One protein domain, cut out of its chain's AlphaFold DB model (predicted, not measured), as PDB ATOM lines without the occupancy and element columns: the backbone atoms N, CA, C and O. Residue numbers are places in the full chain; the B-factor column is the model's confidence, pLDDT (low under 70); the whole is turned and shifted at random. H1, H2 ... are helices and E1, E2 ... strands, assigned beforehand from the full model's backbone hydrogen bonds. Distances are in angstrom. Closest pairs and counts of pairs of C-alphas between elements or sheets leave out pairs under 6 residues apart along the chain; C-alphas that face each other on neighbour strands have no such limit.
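What this domain is: This is residues 7 to 90 of the 90 residues of an uncharacterized protein of Photobacterium lipolyticum (UniProt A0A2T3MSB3). Two small three-stranded sheets stand partly face to face as two layers, and the helix H1 lies beside edge strand E1 of the first sheet, over E4 and E5 of the second. Residues 11 to 33 form a long loop that passes from E1 by way of E6, where residues 16 to 17 pair with it, round to E2. The printed part has 84 residues, with six named strands and then one named helix; both sheets are antiparallel, in the orders E1, E3, E2 and E4, E5, E6. The class is mixed, helices and strands, with under half of the residues in named elements. The whole is compact and rounded, with a radius of gyration of the C-alphas of 12.0 A and spans of 31 by 26 by 19 A.

Where its parts are: E1 is residues 7 to 10, 10.1 A long, beginning at C-alpha 7 (138.826, 231.648, 272.966). After the long link come E2, residues 34 to 37, 10.4 A, and E3, residues 41 to 45, 13.3 A. E4, residues 51 to 55, is 13.5 A long and begins at C-alpha 51 (137.572, 228.411, 258.474). E5, residues 60 to 64, is 13.4 A long, and E6, residues 69 to 73, is 13.3 A. H1, residues 79 to 88, is 14.3 A long and ends at C-alpha 88 (138.440, 235.263, 265.369).

How they stand to each other: In the first sheet, E1 is antiparallel to inner strand E3, with N 7 and O 44 at 2.8 A. E3 and E2 form a hairpin, with N 35 and O 43 at 2.9 A. E4, E5 and E6 make a meander, each strand the antiparallel neighbour of the one before. N 53 and O 62 of hairpin E4 and E5 are 2.8 A apart, and N 61 and O 72 of hairpin E5 and E6 are 2.8 A apart. Between the sheets, the closest C-alphas of E2 and E6, those of Ile 34 and Ser 70, are 8.0 A apart, while E1 and E6 are apart. H1 is on the sheet of E4, E5 and E6 at a height over the sheet of 10.2 A, over E4 and E5. It only just runs along the strands, at 29 degrees to E4 on the local plane. The closest C-alphas of E4 and H1 are those of Ile 54 and Lys 85, 7.3 A. H1 only grazes the first sheet; its closest C-alphas with E1 are those of Val 7 and Glu 87, 7.1 A. In H1 every O i to N i+4 pair is within hydrogen-bond range.

The domain as a whole: The two C-alphas farthest apart, those of Asp 24 and Arg 90, are 35.7 A apart. The printed part has no cut and ends at the chain's last residue, Arg 90. The link from E1 to E2 is long, with 23 residues; the other links are tight. The mean pLDDT of the printed part is 83.1, and residues 20 to 32 are under 70.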
ATOM      1  N   VAL A   7     139.947 230.731 272.768       91.81
ATOM      2  CA  VAL A   7     138.826 231.648 272.966       91.81
ATOM      3  C   VAL A   7     137.779 230.949 273.818       91.81
ATOM      4  O   VAL A   7     137.139 229.994 273.388       91.81
ATOM      5  N   LYS A   8     137.593 231.442 275.039       92.25
ATOM      6  CA  LYS A   8     136.491 231.032 275.909       92.25
ATOM      7  C   LYS A   8     135.210 231.769 275.517       92.25
ATOM      8  O   LYS A   8     135.269 232.972 275.258       92.25
ATOM      9  N   ILE A   9     134.075 231.080 275.547       90.38
ATOM     10  CA  ILE A   9     132.725 231.611 275.322       90.38
ATOM     11  C   ILE A   9     131.819 231.156 276.462       90.38
ATOM     12  O   ILE A   9     131.821 229.978 276.825       90.38
ATOM     13  N   ASN A  10     131.036 232.075 277.023       88.62
ATOM     14  CA  ASN A  10     130.041 231.739 278.036       88.62
ATOM     15  C   ASN A  10     128.682 231.442 277.384       88.62
ATOM     16  O   ASN A  10     128.008 232.344 276.901       88.62
ATOM     17  N   LEU A  11     128.239 230.182 277.404       85.25
ATOM     18  CA  LEU A  11     126.964 229.782 276.794       85.25
ATOM     19  C   LEU A  11     125.748 230.087 277.685       85.25
ATOM     20  O   LEU A  11     124.606 229.865 277.281       85.25
ATOM     21  N   LYS A  12     125.958 230.577 278.915       80.25
ATOM     22  CA  LYS A  12     124.858 230.973 279.815       80.25
ATOM     23  C   LYS A  12     124.107 232.205 279.322       80.25
ATOM     24  O   LYS A  12     122.937 232.352 279.663       80.25
ATOM     25  N   ASP A  13     124.724 233.016 278.470       78.19
ATOM     26  CA  ASP A  13     124.158 234.270 277.966       78.19
ATOM     27  C   ASP A  13     123.207 234.044 276.777       78.19
ATOM     28  O   ASP A  13     123.105 234.869 275.884       78.19
ATOM     29  N   GLY A  14     122.525 232.894 276.723       83.81
ATOM     30  CA  GLY A  14     121.576 232.560 275.657       83.81
ATOM     31  C   GLY A  14     122.206 232.081 274.345       83.81
ATOM     32  O   GLY A  14     121.468 231.808 273.398       83.81
ATOM     33  N   ILE A  15     123.535 231.936 274.292       89.50
ATOM     34  CA  ILE A  15     124.254 231.393 273.134       89.50
ATOM     35  C   ILE A  15     123.990 229.888 273.025       89.50
ATOM     36  O   ILE A  15     124.021 229.162 274.023       89.50
ATOM     37  N   LYS A  16     123.735 229.417 271.806       88.38
ATOM     38  CA  LYS A  16     123.474 228.006 271.495       88.38
ATOM     39  C   LYS A  16     124.396 227.546 270.381       88.38
ATOM     40  O   LYS A  16     124.578 228.290 269.425       88.38
ATOM     41  N   ASP A  17     124.915 226.328 270.450       86.19
ATOM     42  CA  ASP A  17     125.458 225.685 269.253       86.19
ATOM     43  C   ASP A  17     124.314 224.990 268.505       86.19
ATOM     44  O   ASP A  17     123.606 224.152 269.056       86.19
ATOM     45  N   LEU A  18     124.097 225.361 267.246       82.44
ATOM     46  CA  LEU A  18     123.052 224.799 266.391       82.44
ATOM     47  C   LEU A  18     123.410 223.416 265.834       82.44
ATOM     48  O   LEU A  18     122.534 222.728 265.311       82.44
ATOM     49  N   LEU A  19     124.683 223.020 265.919       71.06
ATOM     50  CA  LEU A  19     125.175 221.706 265.502       71.06
ATOM     51  C   LEU A  19     125.464 220.779 266.686       71.06
ATOM     52  O   LEU A  19     125.895 219.646 266.456       71.06
ATOM     53  N   GLU A  20     125.172 221.209 267.924       54.88
ATOM     54  CA  GLU A  20     125.109 220.321 269.087       54.88
ATOM     55  C   GLU A  20     124.100 219.210 268.782       54.88
ATOM     56  O   GLU A  20     122.883 219.342 268.933       54.88
ATOM     57  N   THR A  21     124.609 218.074 268.313       44.66
ATOM     58  CA  THR A  21     123.824 216.855 268.280       44.66
ATOM     59  C   THR A  21     123.715 216.442 269.736       44.66
ATOM     60  O   THR A  21     124.655 215.887 270.296       44.66
ATOM     61  N   TYR A  22     122.593 216.784 270.364       41.09
ATOM     62  CA  TYR A  22     122.211 216.359 271.706       41.09
ATOM     63  C   TYR A  22     122.198 214.818 271.739       41.09
ATOM     64  O   TYR A  22     121.184 214.187 271.450       41.09
ATOM     65  N   ARG A  23     123.352 214.194 271.996       40.75
ATOM     66  CA  ARG A  23     123.483 212.753 272.224       40.75
ATOM     67  C   ARG A  23     123.678 212.539 273.721       40.75
ATOM     68  O   ARG A  23     124.738 212.810 274.269       40.75
ATOM     69  N   ASP A  24     122.605 212.095 274.367       40.38
ATOM     70  CA  ASP A  24     122.614 211.354 275.632       40.38
ATOM     71  C   ASP A  24     123.295 211.998 276.853       40.38
ATOM     72  O   ASP A  24     123.778 211.300 277.740       40.38
ATOM     73  N   GLY A  25     123.274 213.330 276.972       43.56
ATOM     74  CA  GLY A  25     123.571 214.002 278.247       43.56
ATOM     75  C   GLY A  25     125.026 213.907 278.724       43.56
ATOM     76  O   GLY A  25     125.299 214.237 279.878       43.56
ATOM     77  N   ILE A  26     125.957 213.510 277.853       42.22
ATOM     78  CA  ILE A  26     127.398 213.536 278.116       42.22
ATOM     79  C   ILE A  26     128.022 214.578 277.185       42.22
ATOM     80  O   ILE A  26     128.068 214.403 275.970       42.22
ATOM     81  N   PHE A  27     128.501 215.684 277.762       48.28
ATOM     82  CA  PHE A  27     129.281 216.706 277.058       48.28
ATOM     83  C   PHE A  27     130.714 216.200 276.831       48.28
ATOM     84  O   PHE A  27     131.654 216.692 277.442       48.28
ATOM     85  N   GLU A  28     130.891 215.194 275.978       41.84
ATOM     86  CA  GLU A  28     132.216 214.765 275.518       41.84
ATOM     87  C   GLU A  28     132.228 214.694 273.988       41.84
ATOM     88  O   GLU A  28     132.155 213.627 273.383       41.84
ATOM     89  N   MET A  29     132.336 215.855 273.334       46.44
ATOM     90  CA  MET A  29     132.945 215.903 272.004       46.44
ATOM     91  C   MET A  29     134.450 216.053 272.189       46.44
ATOM     92  O   MET A  29     134.980 217.154 272.314       46.44
ATOM     93  N   SER A  30     135.140 214.920 272.254       44.47
ATOM     94  CA  SER A  30     136.595 214.871 272.250       44.47
ATOM     95  C   SER A  30     137.135 215.122 270.841       44.47
ATOM     96  O   SER A  30     136.892 214.326 269.934       44.47
ATOM     97  N   GLY A  31     137.932 216.183 270.697       54.06
ATOM     98  CA  GLY A  31     138.945 216.316 269.649       54.06
ATOM     99  C   GLY A  31     138.471 216.954 268.345       54.06
ATOM    100  O   GLY A  31     138.176 216.264 267.377       54.06
ATOM    101  N   GLY A  32     138.489 218.283 268.280       65.50
ATOM    102  CA  GLY A  32     138.336 218.991 267.008       65.50
ATOM    103  C   GLY A  32     138.168 220.488 267.179       65.50
ATOM    104  O   GLY A  32     137.177 221.045 266.730       65.50
ATOM    105  N   GLY A  33     139.098 221.132 267.884       79.88
ATOM    106  CA  GLY A  33     139.200 222.588 267.968       79.88
ATOM    107  C   GLY A  33     138.109 223.325 268.748       79.88
ATOM    108  O   GLY A  33     138.261 224.526 268.960       79.88
ATOM    109  N   ILE A  34     137.069 222.643 269.231       86.62
ATOM    110  CA  ILE A  34     136.087 223.184 270.172       86.62
ATOM    111  C   ILE A  34     135.766 222.153 271.255       86.62
ATOM    112  O   ILE A  34     135.573 220.975 270.964       86.62
ATOM    113  N   GLU A  35     135.721 222.603 272.505       86.62
ATOM    114  CA  GLU A  35     135.398 221.782 273.671       86.62
ATOM    115  C   GLU A  35     134.321 222.460 274.515       86.62
ATOM    116  O   GLU A  35     134.296 223.687 274.638       86.62
ATOM    117  N   TYR A  36     133.457 221.657 275.130       85.31
ATOM    118  CA  TYR A  36     132.352 222.125 275.958       85.31
ATOM    119  C   TYR A  36     132.541 221.670 277.399       85.31
ATOM    120  O   TYR A  36     132.861 220.514 277.656       85.31
ATOM    121  N   SER A  37     132.321 222.572 278.353       83.81
ATOM    122  CA  SER A  37     132.337 222.231 279.774       83.81
ATOM    123  C   SER A  37     130.923 222.040 280.318       83.81
ATOM    124  O   SER A  37     129.968 222.699 279.898       83.81
ATOM    125  N   SER A  38     130.802 221.213 281.359       80.81
ATOM    126  CA  SER A  38     129.561 221.042 282.131       80.81
ATOM    127  C   SER A  38     129.045 222.347 282.755       80.81
ATOM    128  O   SER A  38     127.874 222.454 283.113       80.81
ATOM    129  N   SER A  39     129.898 223.373 282.850       84.25
ATOM    130  CA  SER A  39     129.537 224.709 283.325       84.25
ATOM    131  C   SER A  39     128.928 225.603 282.244       84.25
ATOM    132  O   SER A  39     128.759 226.795 282.497       84.25
ATOM    133  N   ARG A  40     128.551 225.049 281.083       84.94
ATOM    134  CA  ARG A  40     128.021 225.784 279.921       84.94
ATOM    135  C   ARG A  40     129.013 226.810 279.382       84.94
ATOM    136  O   ARG A  40     128.679 227.974 279.171       84.94
ATOM    137  N   GLU A  41     130.241 226.374 279.168       88.69
ATOM    138  CA  GLU A  41     131.279 227.174 278.525       88.69
ATOM    139  C   GLU A  41     131.780 226.423 277.297       88.69
ATOM    140  O   GLU A  41     131.872 225.197 277.332       88.69
ATOM    141  N   ALA A  42     132.119 227.156 276.241       88.94
ATOM    142  CA  ALA A  42     132.810 226.612 275.083       88.94
ATOM    143  C   ALA A  42     134.233 227.168 275.014       88.94
ATOM    144  O   ALA A  42     134.473 228.340 275.317       88.94
ATOM    145  N   TYR A  43     135.176 226.333 274.602       90.75
ATOM    146  CA  TYR A  43     136.584 226.666 274.454       90.75
ATOM    147  C   TYR A  43     137.002 226.358 273.024       90.75
ATOM    148  O   TYR A  43     137.068 225.200 272.631       90.75
ATOM    149  N   ILE A  44     137.274 227.398 272.243       91.38
ATOM    150  CA  ILE A  44     137.706 227.280 270.850       91.38
ATOM    151  C   ILE A  44     139.220 227.390 270.786       91.38
ATOM    152  O   ILE A  44     139.786 228.385 271.234       91.38
ATOM    153  N   ASN A  45     139.875 226.422 270.161       91.38
ATOM    154  CA  ASN A  45     141.278 226.500 269.802       91.38
ATOM    155  C   ASN A  45     141.448 227.047 268.377       91.38
ATOM    156  O   ASN A  45     141.302 226.325 267.389       91.38
ATOM    157  N   LYS A  46     141.835 228.324 268.274       90.12
ATOM    158  CA  LYS A  46     142.078 229.018 267.002       90.12
ATOM    159  C   LYS A  46     143.141 228.335 266.144       90.12
ATOM    160  O   LYS A  46     143.064 228.423 264.926       90.12
ATOM    161  N   SER A  47     144.104 227.627 266.740       89.56
ATOM    162  CA  SER A  47     145.155 226.956 265.963       89.56
ATOM    163  C   SER A  47     144.644 225.762 265.152       89.56
ATOM    164  O   SER A  47     145.363 225.266 264.292       89.56
ATOM    165  N   GLN A  48     143.444 225.263 265.458       89.56
ATOM    166  CA  GLN A  48     142.788 224.171 264.735       89.56
ATOM    167  C   GLN A  48     141.641 224.672 263.847       89.56
ATOM    168  O   GLN A  48     141.006 223.872 263.162       89.56
ATOM    169  N   LEU A  49     141.353 225.979 263.860       90.44
ATOM    170  CA  LEU A  49     140.286 226.582 263.070       90.44
ATOM    171  C   LEU A  49     140.705 226.624 261.597       90.44
ATOM    172  O   LEU A  49     141.647 227.321 261.230       90.44
ATOM    173  N   VAL A  50     139.996 225.877 260.755       92.00
ATOM    174  CA  VAL A  50     140.245 225.812 259.307       92.00
ATOM    175  C   VAL A  50     139.565 226.979 258.602       92.00
ATOM    176  O   VAL A  50     140.160 227.629 257.746       92.00
ATOM    177  N   TRP A  51     138.312 227.252 258.961       93.12
ATOM    178  CA  TRP A  51     137.572 228.411 258.474       93.12
ATOM    179  C   TRP A  51     136.486 228.813 259.470       93.12
ATOM    180  O   TRP A  51     136.030 228.008 260.288       93.12
ATOM    181  N   PHE A  52     136.050 230.065 259.367       95.25
ATOM    182  CA  PHE A  52     134.877 230.577 260.061       95.25
ATOM    183  C   PHE A  52     134.091 231.526 259.154       95.25
ATOM    184  O   PHE A  52     134.641 232.103 258.216       95.25
ATOM    185  N   ASN A  53     132.802 231.681 259.434       96.38
ATOM    186  CA  ASN A  53     131.927 232.642 258.779       96.38
ATOM    187  C   ASN A  53     131.061 233.346 259.823       96.38
ATOM    188  O   ASN A  53     130.514 232.695 260.712       96.38
ATOM    189  N   ILE A  54     130.920 234.663 259.690       96.75
ATOM    190  CA  ILE A  54     130.115 235.494 260.585       96.75
ATOM    191  C   ILE A  54     128.926 236.006 259.783       96.75
ATOM    192  O   ILE A  54     129.094 236.788 258.850       96.75
ATOM    193  N   ASP A  55     127.732 235.556 260.149       96.38
ATOM    194  CA  ASP A  55     126.473 236.050 259.603       96.38
ATOM    195  C   ASP A  55     125.872 237.011 260.630       96.38
ATOM    196  O   ASP A  55     125.368 236.590 261.675       96.38
ATOM    197  N   GLU A  56     126.001 238.310 260.361       95.31
ATOM    198  CA  GLU A  56     125.497 239.348 261.257       95.31
ATOM    199  C   GLU A  56     123.970 239.355 261.297       95.31
ATOM    200  O   GLU A  56     123.409 239.403 262.383       95.31
ATOM    201  N   GLU A  57     123.289 239.207 260.162       95.69
ATOM    202  CA  GLU A  57     121.823 239.219 260.112       95.69
ATOM    203  C   GLU A  57     121.218 238.091 260.956       95.69
ATOM    204  O   GLU A  57     120.252 238.298 261.691       95.69
ATOM    205  N   LYS A  58     121.821 236.897 260.898       94.69
ATOM    206  CA  LYS A  58     121.376 235.747 261.697       94.69
ATOM    207  C   LYS A  58     122.002 235.682 263.089       94.69
ATOM    208  O   LYS A  58     121.644 234.788 263.854       94.69
ATOM    209  N   MET A  59     122.935 236.580 263.409       95.75
ATOM    210  CA  MET A  59     123.729 236.575 264.645       95.75
ATOM    211  C   MET A  59     124.375 235.207 264.898       95.75
ATOM    212  O   MET A  59     124.315 234.649 265.995       95.75
ATOM    213  N   THR A  60     124.977 234.639 263.850       95.38
ATOM    214  CA  THR A  60     125.635 233.330 263.929       95.38
ATOM    215  C   THR A  60     127.106 233.399 263.557       95.38
ATOM    216  O   THR A  60     127.520 234.174 262.693       95.38
ATOM    217  N   ILE A  61     127.901 232.553 264.206       95.38
ATOM    218  CA  ILE A  61     129.300 232.308 263.871       95.38
ATOM    219  C   ILE A  61     129.449 230.816 263.588       95.38
ATOM    220  O   ILE A  61     129.419 229.989 264.500       95.38
ATOM    221  N   ALA A  62     129.596 230.479 262.310       94.19
ATOM    222  CA  ALA A  62     129.887 229.125 261.862       94.19
ATOM    223  C   ALA A  62     131.400 228.900 261.847       94.19
ATOM    224  O   ALA A  62     132.153 229.766 261.405       94.19
ATOM    225  N   MET A  63     131.845 227.741 262.320       93.56
ATOM    226  CA  MET A  63     133.255 227.377 262.434       93.56
ATOM    227  C   MET A  63     133.469 225.935 261.987       93.56
ATOM    228  O   MET A  63     132.619 225.068 262.204       93.56
ATOM    229  N   SER A  64     134.634 225.671 261.405       90.38
ATOM    230  CA  SER A  64     135.087 224.322 261.082       90.38
ATOM    231  C   SER A  64     136.519 224.110 261.529       90.38
ATOM    232  O   SER A  64     137.394 224.947 261.308       90.38
ATOM    233  N   PHE A  65     136.744 222.935 262.096       88.88
ATOM    234  CA  PHE A  65     138.023 222.464 262.605       88.88
ATOM    235  C   PHE A  65     138.437 221.176 261.876       88.88
ATOM    236  O   PHE A  65     138.922 220.224 262.482       88.88
ATOM    237  N   GLY A  66     138.163 221.113 260.566       84.94
ATOM    238  CA  GLY A  66     138.262 219.890 259.767       84.94
ATOM    239  C   GLY A  66     136.959 219.095 259.831       84.94
ATOM    240  O   GLY A  66     135.923 219.572 259.357       84.94
ATOM    241  N   ASP A  67     137.007 217.912 260.438       81.06
ATOM    242  CA  ASP A  67     135.861 216.994 260.535       81.06
ATOM    243  C   ASP A  67     134.797 217.456 261.544       81.06
ATOM    244  O   ASP A  67     133.652 217.006 261.502       81.06
ATOM    245  N   VAL A  68     135.152 218.400 262.421       83.81
ATOM    246  CA  VAL A  68     134.233 219.017 263.382       83.81
ATOM    247  C   VAL A  68     133.737 220.361 262.855       83.81
ATOM    248  O   VAL A  68     134.501 221.179 262.330       83.81
ATOM    249  N   ARG A  69     132.431 220.600 263.006       85.81
ATOM    250  CA  ARG A  69     131.769 221.869 262.689       85.81
ATOM    251  C   ARG A  69     130.902 222.295 263.861       85.81
ATOM    252  O   ARG A  69     130.250 221.460 264.475       85.81
ATOM    253  N   SER A  70     130.877 223.594 264.117       88.31
ATOM    254  CA  SER A  70     130.028 224.222 265.127       88.31
ATOM    255  C   SER A  70     129.381 225.463 264.526       88.31
ATOM    256  O   SER A  70     129.936 226.093 263.620       88.31
ATOM    257  N   THR A  71     128.175 225.805 264.963       92.56
ATOM    258  CA  THR A  71     127.539 227.069 264.588       92.56
ATOM    259  C   THR A  71     126.928 227.694 265.819       92.56
ATOM    260  O   THR A  71     125.841 227.321 266.248       92.56
ATOM    261  N   LEU A  72     127.623 228.684 266.365       92.31
ATOM    262  CA  LEU A  72     127.158 229.411 267.532       92.31
ATOM    263  C   LEU A  72     126.139 230.460 267.106       92.31
ATOM    264  O   LEU A  72     126.462 231.361 266.334       92.31
ATOM    265  N   GLN A  73     124.923 230.349 267.620       94.56
ATOM    266  CA  GLN A  73     123.882 231.358 267.528       94.56
ATOM    267  C   GLN A  73     123.870 232.201 268.796       94.56
ATOM    268  O   GLN A  73     123.753 231.676 269.903       94.56
ATOM    269  N   PHE A  74     123.959 233.511 268.612       94.94
ATOM    270  CA  PHE A  74     123.917 234.509 269.669       94.94
ATOM    271  C   PHE A  74     122.501 235.099 269.749       94.94
ATOM    272  O   PHE A  74     121.813 235.175 268.728       94.94
ATOM    273  N   PRO A  75     122.030 235.499 270.942       93.94
ATOM    274  CA  PRO A  75     120.694 236.080 271.090       93.94
ATOM    275  C   PRO A  75     120.597 237.505 270.535       93.94
ATOM    276  O   PRO A  75     119.504 237.952 270.193       93.94
ATOM    277  N   ASP A  76     121.722 238.220 270.485       93.62
ATOM    278  CA  ASP A  76     121.829 239.604 270.045       93.62
ATOM    279  C   ASP A  76     123.228 239.912 269.463       93.62
ATOM    280  O   ASP A  76     124.152 239.095 269.497       93.62
ATOM    281  N   HIS A  77     123.396 241.136 268.953       90.00
ATOM    282  CA  HIS A  77     124.685 241.694 268.517       90.00
ATOM    283  C   HIS A  77     125.544 242.240 269.671       90.00
ATOM    284  O   HIS A  77     126.392 243.111 269.452       90.00
ATOM    285  N   GLY A  78     125.294 241.793 270.900       90.19
ATOM    286  CA  GLY A  78     125.868 242.339 272.118       90.19
ATOM    287  C   GLY A  78     127.371 242.117 272.260       90.19
ATOM    288  O   GLY A  78     128.089 241.698 271.346       90.19
ATOM    289  N   GLY A  79     127.870 242.424 273.459       91.44
ATOM    290  CA  GLY A  79     129.305 242.445 273.743       91.44
ATOM    291  C   GLY A  79     130.008 241.127 273.427       91.44
ATOM    292  O   GLY A  79     131.111 241.148 272.885       91.44
ATOM    293  N   GLU A  80     129.360 239.995 273.702       92.44
ATOM    294  CA  GLU A  80     129.943 238.674 273.466       92.44
ATOM    295  C   GLU A  80     130.052 238.361 271.967       92.44
ATOM    296  O   GLU A  80     131.130 237.982 271.514       92.44
ATOM    297  N   PHE A  81     129.017 238.635 271.161       94.25
ATOM    298  CA  PHE A  81     129.079 238.470 269.702       94.25
ATOM    299  C   PHE A  81     130.218 239.299 269.088       94.25
ATOM    300  O   PHE A  81     131.063 238.777 268.356       94.25
ATOM    301  N   GLN A  82     130.311 240.582 269.457       94.44
ATOM    302  CA  GLN A  82     131.376 241.471 268.976       94.44
ATOM    303  C   GLN A  82     132.761 241.053 269.484       94.44
ATOM    304  O   GLN A  82     133.761 241.197 268.773       94.44
ATOM    305  N   ARG A  83     132.846 240.526 270.713       94.50
ATOM    306  CA  ARG A  83     134.096 240.011 271.274       94.50
ATOM    307  C   ARG A  83     134.579 238.807 270.482       94.50
ATOM    308  O   ARG A  83     135.721 238.838 270.037       94.50
ATOM    309  N   ILE A  84     133.736 237.800 270.255       93.12
ATOM    310  CA  ILE A  84     134.124 236.597 269.507       93.12
ATOM    311  C   ILE A  84     134.474 236.942 268.061       93.12
ATOM    312  O   ILE A  84     135.524 236.525 267.578       93.12
ATOM    313  N   LYS A  85     133.687 237.802 267.402       93.88
ATOM    314  CA  LYS A  85     134.022 238.341 266.075       93.88
ATOM    315  C   LYS A  85     135.431 238.936 266.035       93.88
ATOM    316  O   LYS A  85     136.199 238.646 265.120       93.88
ATOM    317  N   ARG A  86     135.801 239.745 267.032       94.44
ATOM    318  CA  ARG A  86     137.138 240.350 267.122       94.44
ATOM    319  C   ARG A  86     138.232 239.327 267.434       94.44
ATOM    320  O   ARG A  86     139.329 239.462 266.913       94.44
ATOM    321  N   GLU A  87     137.959 238.340 268.281       93.25
ATOM    322  CA  GLU A  87     138.921 237.283 268.624       93.25
ATOM    323  C   GLU A  87     139.247 236.371 267.434       93.25
ATOM    324  O   GLU A  87     140.385 235.916 267.318       93.25
ATOM    325  N   LEU A  88     138.271 236.112 266.556       91.12
ATOM    326  CA  LEU A  88     138.440 235.263 265.369       91.12
ATOM    327  C   LEU A  88     139.069 235.996 264.178       91.12
ATOM    328  O   LEU A  88     139.694 235.368 263.332       91.12
ATOM    329  N   THR A  89     138.923 237.319 264.107       89.69
ATOM    330  CA  THR A  89     139.464 238.149 263.013       89.69
ATOM    331  C   THR A  89     140.848 238.741 263.313       89.69
ATOM    332  O   THR A  89     141.351 239.540 262.524       89.69
ATOM    333  N   ARG A  90     141.461 238.359 264.440       83.00
ATOM    334  CA  ARG A  90     142.814 238.745 264.865       83.00
ATOM    335  C   ARG A  90     143.738 237.538 264.924       83.00
ATOM    336  O   ARG A  90     144.864 237.685 264.409       83.00
TER     337      ARG A  90